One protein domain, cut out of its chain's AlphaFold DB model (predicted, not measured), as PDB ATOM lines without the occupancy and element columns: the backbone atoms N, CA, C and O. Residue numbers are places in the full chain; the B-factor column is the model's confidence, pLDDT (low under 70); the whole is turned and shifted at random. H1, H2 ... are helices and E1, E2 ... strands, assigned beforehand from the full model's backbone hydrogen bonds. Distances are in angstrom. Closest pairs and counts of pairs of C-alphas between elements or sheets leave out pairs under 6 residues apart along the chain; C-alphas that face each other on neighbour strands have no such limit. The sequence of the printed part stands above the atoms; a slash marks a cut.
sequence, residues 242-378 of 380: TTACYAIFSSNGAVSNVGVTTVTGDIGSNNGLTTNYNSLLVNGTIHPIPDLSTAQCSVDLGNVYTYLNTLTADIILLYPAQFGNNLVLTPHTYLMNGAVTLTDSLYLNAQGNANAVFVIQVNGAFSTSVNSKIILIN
ATOM      1  N   THR A 242     199.191 137.192 107.262       98.25
ATOM      2  CA  THR A 242     199.007 135.798 106.819       98.25
ATOM      3  C   THR A 242     198.872 134.797 107.967       98.25
ATOM      4  O   THR A 242     198.294 133.730 107.760       98.25
ATOM      5  N   THR A 243     199.287 135.130 109.199       98.12
ATOM      6  CA  THR A 243     199.093 134.220 110.342       98.12
ATOM      7  C   THR A 243     197.619 134.021 110.676       98.12
ATOM      8  O   THR A 243     197.274 133.006 111.265       98.12
ATOM      9  N   ALA A 244     196.737 134.953 110.286       98.00
ATOM     10  CA  ALA A 244     195.292 134.829 110.486       98.00
ATOM     11  C   ALA A 244     194.667 133.659 109.704       98.00
ATOM     12  O   ALA A 244     193.579 133.207 110.054       98.00
ATOM     13  N   CYS A 245     195.331 133.176 108.647       98.12
ATOM     14  CA  CYS A 245     194.866 132.039 107.852       98.12
ATOM     15  C   CYS A 245     195.243 130.688 108.474       98.12
ATOM     16  O   CYS A 245     194.598 129.684 108.173       98.12
ATOM     17  N   TYR A 246     196.261 130.649 109.338       98.62
ATOM     18  CA  TYR A 246     196.779 129.421 109.932       98.62
ATOM     19  C   TYR A 246     196.138 129.140 111.289       98.62
ATOM     20  O   TYR A 246     196.100 129.997 112.169       98.62
ATOM     21  N   ALA A 247     195.705 127.898 111.490       98.19
ATOM     22  CA  ALA A 247     195.216 127.420 112.782       98.19
ATOM     23  C   ALA A 247     196.310 126.722 113.602       98.19
ATOM     24  O   ALA A 247     196.305 126.783 114.830       98.19
ATOM     25  N   ILE A 248     197.249 126.046 112.931       98.44
ATOM     26  CA  ILE A 248     198.383 125.359 113.561       98.44
ATOM     27  C   ILE A 248     199.622 125.637 112.715       98.44
ATOM     28  O   ILE A 248     199.703 125.225 111.560       98.44
ATOM     29  N   PHE A 249     200.611 126.317 113.284       98.62
ATOM     30  CA  PHE A 249     201.804 126.692 112.540       98.62
ATOM     31  C   PHE A 249     203.058 126.660 113.407       98.62
ATOM     32  O   PHE A 249     203.019 127.020 114.583       98.62
ATOM     33  N   SER A 250     204.183 126.270 112.809       98.44
ATOM     34  CA  SER A 250     205.509 126.438 113.401       98.44
ATOM     35  C   SER A 250     206.455 127.134 112.429       98.44
ATOM     36  O   SER A 250     206.651 126.689 111.299       98.44
ATOM     37  N   SER A 251     207.115 128.199 112.885       98.44
ATOM     38  CA  SER A 251     208.219 128.795 112.118       98.44
ATOM     39  C   SER A 251     209.430 127.862 112.047       98.44
ATOM     40  O   SER A 251     210.179 127.902 111.075       98.44
ATOM     41  N   ASN A 252     209.643 127.036 113.075       98.12
ATOM     42  CA  ASN A 252     210.790 126.142 113.161       98.12
ATOM     43  C   ASN A 252     210.484 124.921 114.037       98.12
ATOM     44  O   ASN A 252     210.278 125.051 115.242       98.12
ATOM     45  N   GLY A 253     210.443 123.740 113.421       98.06
ATOM     46  CA  GLY A 253     210.070 122.477 114.052       98.06
ATOM     47  C   GLY A 253     208.976 121.740 113.280       98.06
ATOM     48  O   GLY A 253     208.147 122.353 112.607       98.06
ATOM     49  N   ALA A 254     208.972 120.410 113.366       98.19
ATOM     50  CA  ALA A 254     207.953 119.581 112.727       98.19
ATOM     51  C   ALA A 254     206.566 119.787 113.362       98.19
ATOM     52  O   ALA A 254     206.452 120.030 114.563       98.19
ATOM     53  N   VAL A 255     205.517 119.634 112.552       98.25
ATOM     54  CA  VAL A 255     204.114 119.680 112.984       98.25
ATOM     55  C   VAL A 255     203.495 118.318 112.677       98.25
ATOM     56  O   VAL A 255     203.277 117.958 111.525       98.25
ATOM     57  N   SER A 256     203.261 117.503 113.702       97.69
ATOM     58  CA  SER A 256     202.781 116.125 113.532       97.69
ATOM     59  C   SER A 256     201.516 115.872 114.332       97.69
ATOM     60  O   SER A 256     201.456 116.205 115.514       97.69
ATOM     61  N   ASN A 257     200.551 115.202 113.710       98.00
ATOM     62  CA  ASN A 257     199.331 114.755 114.370       98.00
ATOM     63  C   ASN A 257     199.409 113.281 114.816       98.00
ATOM     64  O   ASN A 257     200.043 112.449 114.162       98.00
ATOM     65  N   VAL A 258     198.710 112.948 115.903       96.75
ATOM     66  CA  VAL A 258     198.422 111.572 116.330       96.75
ATOM     67  C   VAL A 258     196.936 111.483 116.669       96.75
ATOM     68  O   VAL A 258     196.429 112.266 117.464       96.75
ATOM     69  N   GLY A 259     196.242 110.497 116.098       96.38
ATOM     70  CA  GLY A 259     194.799 110.334 116.275       96.38
ATOM     71  C   GLY A 259     193.975 111.160 115.284       96.38
ATOM     72  O   GLY A 259     194.448 111.535 114.211       96.38
ATOM     73  N   VAL A 260     192.704 111.385 115.618       97.31
ATOM     74  CA  VAL A 260     191.738 112.080 114.756       97.31
ATOM     75  C   VAL A 260     191.635 113.542 115.185       97.31
ATOM     76  O   VAL A 260     191.269 113.822 116.325       97.31
ATOM     77  N   THR A 261     191.908 114.465 114.263       97.81
ATOM     78  CA  THR A 261     191.865 115.914 114.507       97.81
ATOM     79  C   THR A 261     191.108 116.612 113.388       97.81
ATOM     80  O   THR A 261     191.346 116.337 112.213       97.81
ATOM     81  N   THR A 262     190.215 117.525 113.766       98.12
ATOM     82  CA  THR A 262     189.513 118.441 112.864       98.12
ATOM     83  C   THR A 262     190.062 119.855 113.028       98.12
ATOM     84  O   THR A 262     190.256 120.315 114.151       98.12
ATOM     85  N   VAL A 263     190.314 120.551 111.918       98.25
ATOM     86  CA  VAL A 263     190.885 121.911 111.916       98.25
ATOM     87  C   VAL A 263     190.137 122.788 110.916       98.25
ATOM     88  O   VAL A 263     189.741 122.324 109.852       98.25
ATOM     89  N   THR A 264     189.934 124.060 111.254       98.44
ATOM     90  CA  THR A 264     189.507 125.105 110.311       98.44
ATOM     91  C   THR A 264     190.611 126.150 110.245       98.44
ATOM     92  O   THR A 264     190.931 126.730 111.278       98.44
ATOM     93  N   GLY A 265     191.195 126.350 109.062       98.44
ATOM     94  CA  GLY A 265     192.428 127.109 108.840       98.44
ATOM     95  C   GLY A 265     193.588 126.232 108.352       98.44
ATOM     96  O   GLY A 265     193.533 125.002 108.426       98.44
ATOM     97  N   ASP A 266     194.633 126.881 107.845       98.75
ATOM     98  CA  ASP A 266     195.817 126.231 107.286       98.75
ATOM     99  C   ASP A 266     196.699 125.610 108.382       98.75
ATOM    100  O   ASP A 266     196.695 126.032 109.547       98.75
ATOM    101  N   ILE A 267     197.469 124.587 108.002       98.75
ATOM    102  CA  ILE A 267     198.398 123.869 108.882       98.75
ATOM    103  C   ILE A 267     199.759 123.782 108.202       98.75
ATOM    104  O   ILE A 267     199.842 123.318 107.065       98.75
ATOM    105  N   GLY A 268     200.838 124.169 108.884       98.50
ATOM    106  CA  GLY A 268     202.156 124.159 108.249       98.50
ATOM    107  C   GLY A 268     203.359 124.288 109.174       98.50
ATOM    108  O   GLY A 268     203.254 124.695 110.330       98.50
ATOM    109  N   SER A 269     204.530 123.995 108.615       98.50
ATOM    110  CA  SER A 269     205.830 124.333 109.190       98.50
ATOM    111  C   SER A 269     206.693 125.030 108.143       98.50
ATOM    112  O   SER A 269     206.708 124.622 106.981       98.50
ATOM    113  N   ASN A 270     207.422 126.074 108.544       98.69
ATOM    114  CA  ASN A 270     208.397 126.740 107.675       98.69
ATOM    115  C   ASN A 270     209.805 126.116 107.756       98.69
ATOM    116  O   ASN A 270     210.634 126.322 106.875       98.69
ATOM    117  N   ASN A 271     210.089 125.315 108.786       97.81
ATOM    118  CA  ASN A 271     211.347 124.574 108.898       97.81
ATOM    119  C   ASN A 271     211.104 123.232 109.602       97.81
ATOM    120  O   ASN A 271     211.393 123.054 110.786       97.81
ATOM    121  N   GLY A 272     210.495 122.305 108.865       97.19
ATOM    122  CA  GLY A 272     210.074 120.988 109.328       97.19
ATOM    123  C   GLY A 272     209.084 120.353 108.350       97.19
ATOM    124  O   GLY A 272     208.730 120.959 107.342       97.19
ATOM    125  N   LEU A 273     208.636 119.130 108.642       98.25
ATOM    126  CA  LEU A 273     207.555 118.477 107.898       98.25
ATOM    127  C   LEU A 273     206.227 118.623 108.644       98.25
ATOM    128  O   LEU A 273     206.206 118.571 109.879       98.25
ATOM    129  N   THR A 274     205.132 118.717 107.890       98.62
ATOM    130  CA  THR A 274     203.766 118.595 108.415       98.62
ATOM    131  C   THR A 274     203.222 117.210 108.079       98.62
ATOM    132  O   THR A 274     203.087 116.873 106.904       98.62
ATOM    133  N   THR A 275     202.918 116.378 109.077       98.31
ATOM    134  CA  THR A 275     202.580 114.958 108.848       98.31
ATOM    135  C   THR A 275     201.337 114.490 109.609       98.31
ATOM    136  O   THR A 275     200.967 115.049 110.640       98.31
ATOM    137  N   ASN A 276     200.703 113.424 109.100       97.50
ATOM    138  CA  ASN A 276     199.604 112.676 109.735       97.50
ATOM    139  C   ASN A 276     198.266 113.422 109.917       97.50
ATOM    140  O   ASN A 276     197.395 112.956 110.658       97.50
ATOM    141  N   TYR A 277     198.062 114.551 109.236       97.94
ATOM    142  CA  TYR A 277     196.756 115.212 109.159       97.94
ATOM    143  C   TYR A 277     195.920 114.620 108.018       97.94
ATOM    144  O   TYR A 277     196.402 114.454 106.898       97.94
ATOM    145  N   ASN A 278     194.652 114.309 108.293       97.38
ATOM    146  CA  ASN A 278     193.707 113.861 107.273       97.38
ATOM    147  C   ASN A 278     193.090 115.077 106.570       97.38
ATOM    148  O   ASN A 278     192.327 115.816 107.188       97.38
ATOM    149  N   SER A 279     193.378 115.251 105.277       96.81
ATOM    150  CA  SER A 279     192.851 116.362 104.463       96.81
ATOM    151  C   SER A 279     191.322 116.486 104.469       96.81
ATOM    152  O   SER A 279     190.813 117.595 104.382       96.81
ATOM    153  N   LEU A 280     190.574 115.390 104.653       97.75
ATOM    154  CA  LEU A 280     189.106 115.427 104.735       97.75
ATOM    155  C   LEU A 280     188.577 116.070 106.028       97.75
ATOM    156  O   LEU A 280     187.392 116.378 106.116       97.75
ATOM    157  N   LEU A 281     189.431 116.232 107.042       98.12
ATOM    158  CA  LEU A 281     189.091 116.813 108.344       98.12
ATOM    159  C   LEU A 281     189.690 118.215 108.540       98.12
ATOM    160  O   LEU A 281     189.541 118.800 109.613       98.12
ATOM    161  N   VAL A 282     190.360 118.758 107.520       98.44
ATOM    162  CA  VAL A 282     190.948 120.100 107.536       98.44
ATOM    163  C   VAL A 282     190.192 120.975 106.540       98.44
ATOM    164  O   VAL A 282     190.271 120.770 105.333       98.44
ATOM    165  N   ASN A 283     189.455 121.963 107.045       98.31
ATOM    166  CA  ASN A 283     188.868 123.026 106.234       98.31
ATOM    167  C   ASN A 283     189.906 124.145 106.052       98.31
ATOM    168  O   ASN A 283     189.891 125.142 106.775       98.31
ATOM    169  N   GLY A 284     190.853 123.905 105.148       97.69
ATOM    170  CA  GLY A 284     192.044 124.719 104.912       97.69
ATOM    171  C   GLY A 284     193.089 123.928 104.122       97.69
ATOM    172  O   GLY A 284     192.828 122.810 103.672       97.69
ATOM    173  N   THR A 285     194.282 124.492 103.964       98.44
ATOM    174  CA  THR A 285     195.408 123.866 103.266       98.44
ATOM    175  C   THR A 285     196.375 123.233 104.264       98.44
ATOM    176  O   THR A 285     196.811 123.856 105.230       98.44
ATOM    177  N   ILE A 286     196.752 121.977 104.017       98.69
ATOM    178  CA  ILE A 286     197.887 121.348 104.700       98.69
ATOM    179  C   ILE A 286     199.130 121.621 103.853       98.69
ATOM    180  O   ILE A 286     199.178 121.202 102.699       98.69
ATOM    181  N   HIS A 287     200.136 122.271 104.433       98.56
ATOM    182  CA  HIS A 287     201.442 122.516 103.822       98.56
ATOM    183  C   HIS A 287     202.429 121.417 104.278       98.56
ATOM    184  O   HIS A 287     203.008 121.538 105.365       98.56
ATOM    185  N   PRO A 288     202.601 120.303 103.523       98.00
ATOM    186  CA  PRO A 288     203.363 119.127 103.971       98.00
ATOM    187  C   PRO A 288     204.875 119.376 104.061       98.00
ATOM    188  O   PRO A 288     205.567 118.727 104.849       98.00
ATOM    189  N   ILE A 289     205.371 120.319 103.261       98.25
ATOM    190  CA  ILE A 289     206.747 120.814 103.236       98.25
ATOM    191  C   ILE A 289     206.720 122.351 103.264       98.25
ATOM    192  O   ILE A 289     205.690 122.923 102.899       98.25
ATOM    193  N   PRO A 290     207.817 123.024 103.658       98.69
ATOM    194  CA  PRO A 290     207.897 124.476 103.578       98.69
ATOM    195  C   PRO A 290     207.682 124.994 102.150       98.69
ATOM    196  O   PRO A 290     208.206 124.421 101.191       98.69
ATOM    197  N   ASP A 291     206.938 126.087 102.013       98.62
ATOM    198  CA  ASP A 291     206.631 126.748 100.747       98.62
ATOM    199  C   ASP A 291     206.525 128.274 100.927       98.62
ATOM    200  O   ASP A 291     206.877 128.827 101.970       98.62
ATOM    201  N   LEU A 292     206.074 128.989  99.891       98.50
ATOM    202  CA  LEU A 292     205.961 130.450  99.939       98.50
ATOM    203  C   LEU A 292     204.946 130.941 100.986       98.50
ATOM    204  O   LEU A 292     205.145 132.011 101.560       98.50
ATOM    205  N   SER A 293     203.879 130.175 101.241       98.62
ATOM    206  CA  SER A 293     202.862 130.527 102.235       98.62
ATOM    207  C   SER A 293     203.433 130.395 103.644       98.62
ATOM    208  O   SER A 293     203.332 131.329 104.445       98.62
ATOM    209  N   THR A 294     204.104 129.275 103.942       98.75
ATOM    210  CA  THR A 294     204.700 129.059 105.269       98.75
ATOM    211  C   THR A 294     205.865 130.013 105.538       98.75
ATOM    212  O   THR A 294     206.020 130.476 106.671       98.75
ATOM    213  N   ALA A 295     206.628 130.391 104.507       98.75
ATOM    214  CA  ALA A 295     207.679 131.400 104.611       98.75
ATOM    215  C   ALA A 295     207.129 132.780 104.998       98.75
ATOM    216  O   ALA A 295     207.644 133.401 105.931       98.75
ATOM    217  N   GLN A 296     206.061 133.244 104.337       98.75
ATOM    218  CA  GLN A 296     205.440 134.529 104.669       98.75
ATOM    219  C   GLN A 296     204.796 134.506 106.063       98.75
ATOM    220  O   GLN A 296     205.000 135.436 106.842       98.75
ATOM    221  N   CYS A 297     204.108 133.416 106.418       98.75
ATOM    222  CA  CYS A 297     203.520 133.238 107.748       98.75
ATOM    223  C   CYS A 297     204.581 133.283 108.858       98.75
ATOM    224  O   CYS A 297     204.355 133.868 109.915       98.75
ATOM    225  N   SER A 298     205.780 132.745 108.612       98.75
ATOM    226  CA  SER A 298     206.893 132.820 109.566       98.75
ATOM    227  C   SER A 298     207.364 134.254 109.821       98.75
ATOM    228  O   SER A 298     207.590 134.628 110.974       98.75
ATOM    229  N   VAL A 299     207.473 135.069 108.766       98.69
ATOM    230  CA  VAL A 299     207.831 136.492 108.879       98.69
ATOM    231  C   VAL A 299     206.747 137.258 109.634       98.69
ATOM    232  O   VAL A 299     207.049 137.978 110.589       98.69
ATOM    233  N   ASP A 300     205.486 137.068 109.250       98.81
ATOM    234  CA  ASP A 300     204.354 137.753 109.869       98.81
ATOM    235  C   ASP A 300     204.207 137.365 111.351       98.81
ATOM    236  O   ASP A 300     204.012 138.240 112.195       98.81
ATOM    237  N   LEU A 301     204.415 136.090 111.707       98.62
ATOM    238  CA  LEU A 301     204.419 135.631 113.101       98.62
ATOM    239  C   LEU A 301     205.538 136.286 113.920       98.62
ATOM    240  O   LEU A 301     205.314 136.671 115.069       98.62
ATOM    241  N   GLY A 302     206.729 136.453 113.337       98.56
ATOM    242  CA  GLY A 302     207.826 137.191 113.966       98.56
ATOM    243  C   GLY A 302     207.470 138.657 114.243       98.56
ATOM    244  O   GLY A 302     207.779 139.174 115.321       98.56
ATOM    245  N   ASN A 303     206.762 139.309 113.315       98.56
ATOM    246  CA  ASN A 303     206.272 140.680 113.484       98.56
ATOM    247  C   ASN A 303     205.207 140.771 114.588       98.56
ATOM    248  O   ASN A 303     205.304 141.647 115.449       98.56
ATOM    249  N   VAL A 304     204.240 139.845 114.611       98.56
ATOM    250  CA  VAL A 304     203.218 139.745 115.670       98.56
ATOM    251  C   VAL A 304     203.877 139.572 117.037       98.56
ATOM    252  O   VAL A 304     203.570 140.315 117.969       98.56
ATOM    253  N   TYR A 305     204.817 138.632 117.157       98.31
ATOM    254  CA  TYR A 305     205.531 138.372 118.406       98.31
ATOM    255  C   TYR A 305     206.334 139.592 118.875       98.31
ATOM    256  O   TYR A 305     206.274 139.975 120.043       98.31
ATOM    257  N   THR A 306     207.044 140.250 117.955       98.38
ATOM    258  CA  THR A 306     207.814 141.463 118.259       98.38
ATOM    259  C   THR A 306     206.904 142.594 118.729       98.38
ATOM    260  O   THR A 306     207.210 143.224 119.736       98.38
ATOM    261  N   TYR A 307     205.767 142.817 118.061       98.56
ATOM    262  CA  TYR A 307     204.770 143.799 118.489       98.56
ATOM    263  C   TYR A 307     204.258 143.504 119.900       98.56
ATOM    264  O   TYR A 307     204.276 144.394 120.752       98.56
ATOM    265  N   LEU A 308     203.856 142.260 120.175       98.38
ATOM    266  CA  LEU A 308     203.350 141.869 121.491       98.38
ATOM    267  C   LEU A 308     204.380 142.129 122.599       98.38
ATOM    268  O   LEU A 308     203.984 142.545 123.679       98.38
ATOM    269  N   ASN A 309     205.680 141.978 122.328       97.38
ATOM    270  CA  ASN A 309     206.750 142.294 123.284       97.38
ATOM    271  C   ASN A 309     206.945 143.799 123.543       97.38
ATOM    272  O   ASN A 309     207.599 144.162 124.518       97.38
ATOM    273  N   THR A 310     206.411 144.681 122.693       97.81
ATOM    274  CA  THR A 310     206.449 146.136 122.933       97.81
ATOM    275  C   THR A 310     205.347 146.614 123.874       97.81
ATOM    276  O   THR A 310     205.449 147.717 124.413       97.81
ATOM    277  N   LEU A 311     204.300 145.807 124.078       98.19
ATOM    278  CA  LEU A 311     203.191 146.165 124.952       98.19
ATOM    279  C   LEU A 311     203.646 146.156 126.412       98.19
ATOM    280  O   LEU A 311     204.175 145.160 126.912       98.19
ATOM    281  N   THR A 312     203.408 147.269 127.099       97.81
ATOM    282  CA  THR A 312     203.617 147.393 128.540       97.81
ATOM    283  C   THR A 312     202.453 146.765 129.287       97.81
ATOM    284  O   THR A 312     201.299 147.031 128.959       97.81
ATOM    285  N   ALA A 313     202.748 145.970 130.310       97.94
ATOM    286  CA  ALA A 313     201.717 145.385 131.153       97.94
ATOM    287  C   ALA A 313     201.000 146.459 131.983       97.94
ATOM    288  O   ALA A 313     201.649 147.251 132.670       97.94
ATOM    289  N   ASP A 314     199.669 146.435 131.957       98.12
ATOM    290  CA  ASP A 314     198.816 147.253 132.819       98.12
ATOM    291  C   ASP A 314     198.691 146.617 134.214       98.12
ATOM    292  O   ASP A 314     198.647 147.309 135.237       98.12
ATOM    293  N   ILE A 315     198.634 145.278 134.247       98.62
ATOM    294  CA  ILE A 315     198.436 144.466 135.452       98.62
ATOM    295  C   ILE A 315     199.432 143.303 135.461       98.62
ATOM    296  O   ILE A 315     199.561 142.548 134.495       98.62
ATOM    297  N   ILE A 316     200.112 143.119 136.593       98.00
ATOM    298  CA  ILE A 316     200.962 141.949 136.836       98.00
ATOM    299  C   ILE A 316     200.190 140.952 137.700       98.00
ATOM    300  O   ILE A 316     199.877 141.233 138.858       98.00
ATOM    301  N   LEU A 317     199.932 139.761 137.161       97.94
ATOM    302  CA  LEU A 317     199.339 138.658 137.913       97.94
ATOM    303  C   LEU A 317     200.449 137.939 138.694       97.94
ATOM    304  O   LEU A 317     201.311 137.267 138.125       97.94
ATOM    305  N   LEU A 318     200.453 138.136 140.013       97.00
ATOM    306  CA  LEU A 318     201.573 137.777 140.889       97.00
ATOM    307  C   LEU A 318     201.721 136.272 141.156       97.00
ATOM    308  O   LEU A 318     202.778 135.844 141.619       97.00
ATOM    309  N   TYR A 319     200.702 135.463 140.856       96.31
ATOM    310  CA  TYR A 319     200.679 134.031 141.156       96.31
ATOM    311  C   TYR A 319     200.386 133.194 139.897       96.31
ATOM    312  O   TYR A 319     199.306 132.609 139.781       96.31
ATOM    313  N   PRO A 320     201.341 133.074 138.951       96.06
ATOM    314  CA  PRO A 320     201.163 132.322 137.699       96.06
ATOM    315  C   PRO A 320     200.724 130.858 137.888       96.06
ATOM    316  O   PRO A 320     199.940 130.326 137.104       96.06
ATOM    317  N   ALA A 321     201.169 130.213 138.972       93.88
ATOM    318  CA  ALA A 321     200.788 128.841 139.318       93.88
ATOM    319  C   ALA A 321     199.316 128.692 139.766       93.88
ATOM    320  O   ALA A 321     198.823 127.576 139.876       93.88
ATOM    321  N   GLN A 322     198.629 129.804 140.047       92.69
ATOM    322  CA  GLN A 322     197.211 129.856 140.421       92.69
ATOM    323  C   GLN A 322     196.331 130.394 139.281       92.69
ATOM    324  O   GLN A 322     195.191 130.795 139.521       92.69
ATOM    325  N   PHE A 323     196.851 130.477 138.055       95.75
ATOM    326  CA  PHE A 323     196.103 131.005 136.919       95.75
ATOM    327  C   PHE A 323     194.874 130.139 136.588       95.75
ATOM    328  O   PHE A 323     194.923 128.910 136.642       95.75
ATOM    329  N   GLY A 324     193.751 130.783 136.265       94.12
ATOM    330  CA  GLY A 324     192.429 130.160 136.365       94.12
ATOM    331  C   GLY A 324     191.861 130.356 137.769       94.12
ATOM    332  O   GLY A 324     191.782 131.477 138.246       94.12
ATOM    333  N   ASN A 325     191.459 129.285 138.433       92.69
ATOM    334  CA  ASN A 325     190.674 129.256 139.663       92.69
ATOM    335  C   ASN A 325     189.402 130.109 139.608       92.69
ATOM    336  O   ASN A 325     189.047 130.700 140.613       92.69
ATOM    337  N   ASN A 326     188.724 130.191 138.457       92.50
ATOM    338  CA  ASN A 326     187.616 131.119 138.160       92.50
ATOM    339  C   ASN A 326     187.993 132.610 138.183       92.50
ATOM    340  O   ASN A 326     187.119 133.465 138.327       92.50
ATOM    341  N   LEU A 327     189.279 132.940 138.025       95.06
ATOM    342  CA  LEU A 327     189.741 134.316 137.854       95.06
ATOM    343  C   LEU A 327     188.968 134.999 136.721       95.06
ATOM    344  O   LEU A 327     188.791 134.433 135.642       95.06
ATOM    345  N   VAL A 328     188.538 136.229 136.981       95.75
ATOM    346  CA  VAL A 328     187.890 137.105 136.006       95.75
ATOM    347  C   VAL A 328     188.873 138.213 135.666       95.75
ATOM    348  O   VAL A 328     189.349 138.887 136.571       95.75
ATOM    349  N   LEU A 329     189.169 138.382 134.382       97.75
ATOM    350  CA  LEU A 329     190.023 139.441 133.860       97.75
ATOM    351  C   LEU A 329     189.212 140.404 132.999       97.75
ATOM    352  O   LEU A 329     188.268 140.000 132.316       97.75
ATOM    353  N   THR A 330     189.620 141.665 132.994       97.44
ATOM    354  CA  THR A 330     189.061 142.742 132.167       97.44
ATOM    355  C   THR A 330     190.012 143.139 131.023       97.44
ATOM    356  O   THR A 330     191.129 142.620 130.958       97.44
ATOM    357  N   PRO A 331     189.605 143.979 130.057       98.12
ATOM    358  CA  PRO A 331     190.430 144.280 128.880       98.12
ATOM    359  C   PRO A 331     191.712 145.056 129.228       98.12
ATOM    360  O   PRO A 331     191.667 146.266 129.445       98.12
ATOM    361  N   HIS A 332     192.851 144.357 129.260       98.50
ATOM    362  CA  HIS A 332     194.179 144.875 129.616       98.50
ATOM    363  C   HIS A 332     195.300 144.036 128.979       98.50
ATOM    364  O   HIS A 332     195.073 142.928 128.475       98.50
ATOM    365  N   THR A 333     196.529 144.550 129.057       98.62
ATOM    366  CA  THR A 333     197.756 143.758 128.926       98.62
ATOM    367  C   THR A 333     198.154 143.200 130.294       98.62
ATOM    368  O   THR A 333     198.494 143.952 131.208       98.62
ATOM    369  N   TYR A 334     198.151 141.878 130.430       98.69
ATOM    370  CA  TYR A 334     198.574 141.154 131.625       98.69
ATOM    371  C   TYR A 334     199.974 140.587 131.459       98.69
ATOM    372  O   TYR A 334     200.315 140.081 130.391       98.69
ATOM    373  N   LEU A 335     200.739 140.575 132.548       98.50
ATOM    374  CA  LEU A 335     202.027 139.894 132.618       98.50
ATOM    375  C   LEU A 335     202.069 138.882 133.762       98.50
ATOM    376  O   LEU A 335     201.697 139.183 134.896       98.50
ATOM    377  N   MET A 336     202.608 137.702 133.466       98.12
ATOM    378  CA  MET A 336     202.970 136.674 134.437       98.12
ATOM    379  C   MET A 336     204.459 136.343 134.321       98.12
ATOM    380  O   MET A 336     204.926 135.880 133.281       98.12
ATOM    381  N   ASN A 337     205.209 136.549 135.407       96.81
ATOM    382  CA  ASN A 337     206.648 136.275 135.474       96.81
ATOM    383  C   ASN A 337     206.937 134.898 136.083       96.81
ATOM    384  O   ASN A 337     207.467 134.790 137.187       96.81
ATOM    385  N   GLY A 338     206.552 133.838 135.377       96.31
ATOM    386  CA  GLY A 338     206.808 132.465 135.798       96.31
ATOM    387  C   GLY A 338     206.037 131.442 134.976       96.31
ATOM    388  O   GLY A 338     205.246 131.792 134.102       96.31
ATOM    389  N   ALA A 339     206.272 130.161 135.268       97.12
ATOM    390  CA  ALA A 339     205.512 129.079 134.659       97.12
ATOM    391  C   ALA A 339     204.037 129.148 135.087       97.12
ATOM    392  O   ALA A 339     203.724 129.313 136.268       97.12
ATOM    393  N   VAL A 340     203.151 129.008 134.108       96.81
ATOM    394  CA  VAL A 340     201.702 129.072 134.257       96.81
ATOM    395  C   VAL A 340     201.115 127.673 134.165       96.81
ATOM    396  O   VAL A 340     201.459 126.890 133.274       96.81
ATOM    397  N   THR A 341     200.164 127.399 135.053       93.44
ATOM    398  CA  THR A 341     199.285 126.236 134.956       93.44
ATOM    399  C   THR A 341     197.849 126.722 135.029       93.44
ATOM    400  O   THR A 341     197.392 127.107 136.099       93.44
ATOM    401  N   LEU A 342     197.132 126.704 133.904       95.69
ATOM    402  CA  LEU A 342     195.692 126.949 133.897       95.69
ATOM    403  C   LEU A 342     194.989 125.708 134.463       95.69
ATOM    404  O   LEU A 342     195.045 124.649 133.843       95.69
ATOM    405  N   THR A 343     194.373 125.795 135.644       86.94
ATOM    406  CA  THR A 343     193.843 124.604 136.346       86.94
ATOM    407  C   THR A 343     192.370 124.304 136.075       86.94
ATOM    408  O   THR A 343     191.976 123.143 136.071       86.94
ATOM    409  N   ASP A 344     191.553 125.314 135.801       92.06
ATOM    410  CA  ASP A 344     190.104 125.186 135.597       92.06
ATOM    411  C   ASP A 344     189.597 126.247 134.596       92.06
ATOM    412  O   ASP A 344     190.015 126.222 133.440       92.06
ATOM    413  N   SER A 345     188.706 127.158 134.993       94.94
ATOM    414  CA  SER A 345     188.171 128.225 134.158       94.94
ATOM    415  C   SER A 345     188.880 129.558 134.408       94.94
ATOM    416  O   SER A 345     189.081 129.984 135.543       94.94
ATOM    417  N   LEU A 346     189.189 130.251 133.320       96.94
ATOM    418  CA  LEU A 346     189.503 131.673 133.277       96.94
ATOM    419  C   LEU A 346     188.347 132.390 132.579       96.94
ATOM    420  O   LEU A 346     187.909 131.945 131.519       96.94
ATOM    421  N   TYR A 347     187.886 133.506 133.129       97.38
ATOM    422  CA  TYR A 347     186.852 134.335 132.519       97.38
ATOM    423  C   TYR A 347     187.468 135.618 131.965       97.38
ATOM    424  O   TYR A 347     188.113 136.362 132.699       97.38
ATOM    425  N   LEU A 348     187.242 135.903 130.685       97.94
ATOM    426  CA  LEU A 348     187.575 137.184 130.065       97.94
ATOM    427  C   LEU A 348     186.282 137.987 129.924       97.94
ATOM    428  O   LEU A 348     185.409 137.655 129.121       97.94
ATOM    429  N   ASN A 349     186.134 139.003 130.768       96.94
ATOM    430  CA  ASN A 349     184.945 139.832 130.855       96.94
ATOM    431  C   ASN A 349     185.154 141.133 130.086       96.94
ATOM    432  O   ASN A 349     185.865 142.025 130.538       96.94
ATOM    433  N   ALA A 350     184.499 141.251 128.937       96.38
ATOM    434  CA  ALA A 350     184.611 142.408 128.057       96.38
ATOM    435  C   ALA A 350     183.764 143.617 128.505       96.38
ATOM    436  O   ALA A 350     183.806 144.667 127.870       96.38
ATOM    437  N   GLN A 351     183.013 143.499 129.610       93.62
ATOM    438  CA  GLN A 351     182.281 144.608 130.245       93.62
ATOM    439  C   GLN A 351     181.325 145.375 129.308       93.62
ATOM    440  O   GLN A 351     181.101 146.573 129.452       93.62
ATOM    441  N   GLY A 352     180.735 144.667 128.348       92.38
ATOM    442  CA  GLY A 352     179.828 145.186 127.327       92.38
ATOM    443  C   GLY A 352     180.516 145.643 126.037       92.38
ATOM    444  O   GLY A 352     179.822 146.014 125.093       92.38
ATOM    445  N   ASN A 353     181.848 145.611 125.959       93.94
ATOM    446  CA  ASN A 353     182.610 146.053 124.795       93.94
ATOM    447  C   ASN A 353     183.029 144.874 123.903       93.94
ATOM    448  O   ASN A 353     184.065 144.259 124.124       93.94
ATOM    449  N   ALA A 354     182.267 144.593 122.846       94.88
ATOM    450  CA  ALA A 354     182.569 143.493 121.920       94.88
ATOM    451  C   ALA A 354     183.912 143.629 121.167       94.88
ATOM    452  O   ALA A 354     184.401 142.653 120.610       94.88
ATOM    453  N   ASN A 355     184.521 144.822 121.152       95.44
ATOM    454  CA  ASN A 355     185.831 145.064 120.533       95.44
ATOM    455  C   ASN A 355     186.983 145.052 121.550       95.44
ATOM    456  O   ASN A 355     188.096 145.457 121.218       95.44
ATOM    457  N   ALA A 356     186.719 144.647 122.793       97.06
ATOM    458  CA  ALA A 356     187.729 144.565 123.830       97.06
ATOM    459  C   ALA A 356     188.849 143.583 123.464       97.06
ATOM    460  O   ALA A 356     188.602 142.464 123.010       97.06
ATOM    461  N   VAL A 357     190.087 143.986 123.736       98.00
ATOM    462  CA  VAL A 357     191.284 143.179 123.506       98.00
ATOM    463  C   VAL A 357     191.883 142.753 124.842       98.00
ATOM    464  O   VAL A 357     191.976 143.530 125.791       98.00
ATOM    465  N   PHE A 358     192.332 141.504 124.900       98.50
ATOM    466  CA  PHE A 358     193.048 140.939 126.036       98.50
ATOM    467  C   PHE A 358     194.402 140.446 125.539       98.50
ATOM    468  O   PHE A 358     194.464 139.668 124.587       98.50
ATOM    469  N   VAL A 359     195.483 140.867 126.190       98.50
ATOM    470  CA  VAL A 359     196.825 140.334 125.930       98.50
ATOM    471  C   VAL A 359     197.347 139.733 127.222       98.50
ATOM    472  O   VAL A 359     197.342 140.394 128.250       98.50
ATOM    473  N   ILE A 360     197.790 138.477 127.184       98.25
ATOM    474  CA  ILE A 360     198.331 137.770 128.351       98.25
ATOM    475  C   ILE A 360     199.747 137.318 128.007       98.25
ATOM    476  O   ILE A 360     199.945 136.332 127.301       98.25
ATOM    477  N   GLN A 361     200.733 138.068 128.486       98.31
ATOM    478  CA  GLN A 361     202.149 137.767 128.329       98.31
ATOM    479  C   GLN A 361     202.605 136.821 129.444       98.31
ATOM    480  O   GLN A 361     202.348 137.054 130.630       98.31
ATOM    481  N   VAL A 362     203.313 135.757 129.068       98.00
ATOM    482  CA  VAL A 362     203.812 134.745 130.005       98.00
ATOM    483  C   VAL A 362     205.308 134.561 129.813       98.00
ATOM    484  O   VAL A 362     205.758 134.008 128.814       98.00
ATOM    485  N   ASN A 363     206.075 134.981 130.814       96.88
ATOM    486  CA  ASN A 363     207.516 134.767 130.884       96.88
ATOM    487  C   ASN A 363     207.804 133.421 131.565       96.88
ATOM    488  O   ASN A 363     208.327 133.357 132.678       96.88
ATOM    489  N   GLY A 364     207.406 132.333 130.907       96.62
ATOM    490  CA  GLY A 364     207.547 130.972 131.413       96.62
ATOM    491  C   GLY A 364     206.811 129.950 130.550       96.62
ATOM    492  O   GLY A 364     206.161 130.297 129.567       96.62
ATOM    493  N   ALA A 365     206.919 128.672 130.914       96.94
ATOM    494  CA  ALA A 365     206.125 127.630 130.269       96.94
ATOM    495  C   ALA A 365     204.632 127.847 130.551       96.94
ATOM    496  O   ALA A 365     204.265 128.222 131.663       96.94
ATOM    497  N   PHE A 366     203.779 127.564 129.569       97.25
ATOM    498  CA  PHE A 366     202.330 127.557 129.741       97.25
ATOM    499  C   PHE A 366     201.824 126.119 129.670       97.25
ATOM    500  O   PHE A 366     202.051 125.421 128.683       97.25
ATOM    501  N   SER A 367     201.144 125.670 130.717       96.75
ATOM    502  CA  SER A 367     200.535 124.346 130.801       96.75
ATOM    503  C   SER A 367     199.082 124.449 131.252       96.75
ATOM    504  O   SER A 367     198.655 125.474 131.787       96.75
ATOM    505  N   THR A 368     198.306 123.390 131.033       96.50
ATOM    506  CA  THR A 368     196.912 123.319 131.473       96.50
ATOM    507  C   THR A 368     196.647 122.006 132.194       96.50
ATOM    508  O   THR A 368     197.298 120.992 131.938       96.50
ATOM    509  N   SER A 369     195.654 122.010 133.077       94.06
ATOM    510  CA  SER A 369     195.052 120.781 133.585       94.06
ATOM    511  C   SER A 369     194.057 120.214 132.570       94.06
ATOM    512  O   SER A 369     193.728 120.833 131.552       94.06
ATOM    513  N   VAL A 370     193.568 119.002 132.833       93.38
ATOM    514  CA  VAL A 370     192.455 118.443 132.060       93.38
ATOM    515  C   VAL A 370     191.201 119.298 132.255       93.38
ATOM    516  O   VAL A 370     190.919 119.753 133.360       93.38
ATOM    517  N   ASN A 371     190.423 119.481 131.187       93.44
ATOM    518  CA  ASN A 371     189.162 120.240 131.179       93.44
ATOM    519  C   ASN A 371     189.271 121.741 131.488       93.44
ATOM    520  O   ASN A 371     188.241 122.367 131.748       93.44
ATOM    521  N   SER A 372     190.468 122.324 131.441       96.31
ATOM    522  CA  SER A 372     190.638 123.769 131.571       96.31
ATOM    523  C   SER A 372     189.924 124.537 130.456       96.31
ATOM    524  O   SER A 372     189.840 124.068 129.319       96.31
ATOM    525  N   LYS A 373     189.392 125.719 130.779       96.75
ATOM    526  CA  LYS A 373     188.576 126.541 129.881       96.75
ATOM    527  C   LYS A 373     188.970 128.006 129.972       96.75
ATOM    528  O   LYS A 373     189.245 128.524 131.047       96.75
ATOM    529  N   ILE A 374     188.903 128.686 128.837       97.19
ATOM    530  CA  ILE A 374     188.821 130.144 128.779       97.19
ATOM    531  C   ILE A 374     187.401 130.469 128.322       97.19
ATOM    532  O   ILE A 374     186.943 129.944 127.307       97.19
ATOM    533  N   ILE A 375     186.686 131.270 129.103       97.62
ATOM    534  CA  ILE A 375     185.276 131.603 128.902       97.62
ATOM    535  C   ILE A 375     185.180 133.105 128.650       97.62
ATOM    536  O   ILE A 375     185.622 133.907 129.468       97.62
ATOM    537  N   LEU A 376     184.591 133.486 127.521       97.44
ATOM    538  CA  LEU A 376     184.342 134.884 127.173       97.44
ATOM    539  C   LEU A 376     182.952 135.286 127.680       97.44
ATOM    540  O   LEU A 376     181.993 134.541 127.476       97.44
ATOM    541  N   ILE A 377     182.838 136.435 128.349       96.69
ATOM    542  CA  ILE A 377     181.562 136.947 128.872       96.69
ATOM    543  C   ILE A 377     181.404 138.448 128.618       96.69
ATOM    544  O   ILE A 377     182.382 139.191 128.555       96.69
ATOM    545  N   ASN A 378     180.147 138.897 128.531       91.62
ATOM    546  CA  ASN A 378     179.753 140.305 128.395       91.62
ATOM    547  C   ASN A 378     180.464 141.036 127.238       91.62
ATOM    548  O   ASN A 378     180.960 142.141 127.418       91.62
TER     549      ASN A 378
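AT A GLANCE: This is residues 242 to 378 of the 380 residues of the protein "DUF3494 domain-containing protein" of Bacteroidetes bacterium (UniProt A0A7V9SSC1). Two lobes of chain wound in stacked turns stand with a gap between them, and the long helix H2 bridges the gap along one side. The first lobe holds the little helix H1, the strand pair E1 and E2 and long unnamed loops; the second holds six short strands in three pairs, E3 with E6, E4 with E7 and E5 with E8, set round the turns. The printed part has 137 residues with two named helices and eight named strands, in the order H1 E1 E2 H2 E3 E4 E5 E6 E7 E8, making four parallel sheets of two strands each. The class is mixed, helices and strands, with under half of the residues in named elements. The whole is only just compact, close to loose, with a radius of gyration of the C-alphas of 17.0 A and spans of 41 by 32 by 30 A.

IN THESE COORDINATES: E5 is residues 345 to 349, 12.5 A long, and E8 is residues 373 to 377, 12.6 A, ending at C-alpha 377 (181.562, 136.947, 128.872). E4 is residues 340 to 342, E7 residues 366 to 368, E3 residues 333 to 336 and E6 residues 359 to 362. H2 is residues 292 to 310, 27.8 A long, from C-alpha 292 (205.961, 130.450, 99.939). E1 is residues 246 to 250, E2 residues 266 to 269, and H1 residues 242 to 245, from C-alpha 242 (199.007, 135.798, 106.819).

HOW THE PARTS SIT: E5 and E8 are parallel at 23 degrees, with N 348 and O 375 at 2.8 A. E4 runs on into E5 across a break of 2 residues, at 92 degrees. E4 and E7 are parallel at 25 degrees, with N 342 and O 367 at 2.9 A. E3 and E6 are parallel at 16 degrees, with N 334 and O 359 at 2.8 A. Residues 315 to 316 pair in parallel with residues 334 to 335 of E3, and residues 328 to 329 with residues 347 to 348 of E5. H2 and E6 are only just apart, 8.0 A at the closest. E1 and E2 are parallel at 3 degrees, with N 247 and O 266 at 2.9 A, and both are apart from E3 to E8. The closest C-alphas of E2 and H2, those of Ser 269 and Thr 294, are 6.2 A apart. H1 touches H2, which meets it with residues 293 to 301 alone; the closest C-alphas, those of Thr 243 and Cys 297, are 5.2 A apart. In H2 every O i to N i+4 pair is within hydrogen-bond range, and H1 is too short for such a pair.

THE WHOLE: The two C-alphas farthest apart, those of Leu 280 and Leu 318, are 44.3 A apart. The printed part has no cut. The links E1 to E2, E2 to H2 and H2 to E3 are long. The mean pLDDT of the printed part is 97.2, and no printed residue is under 70.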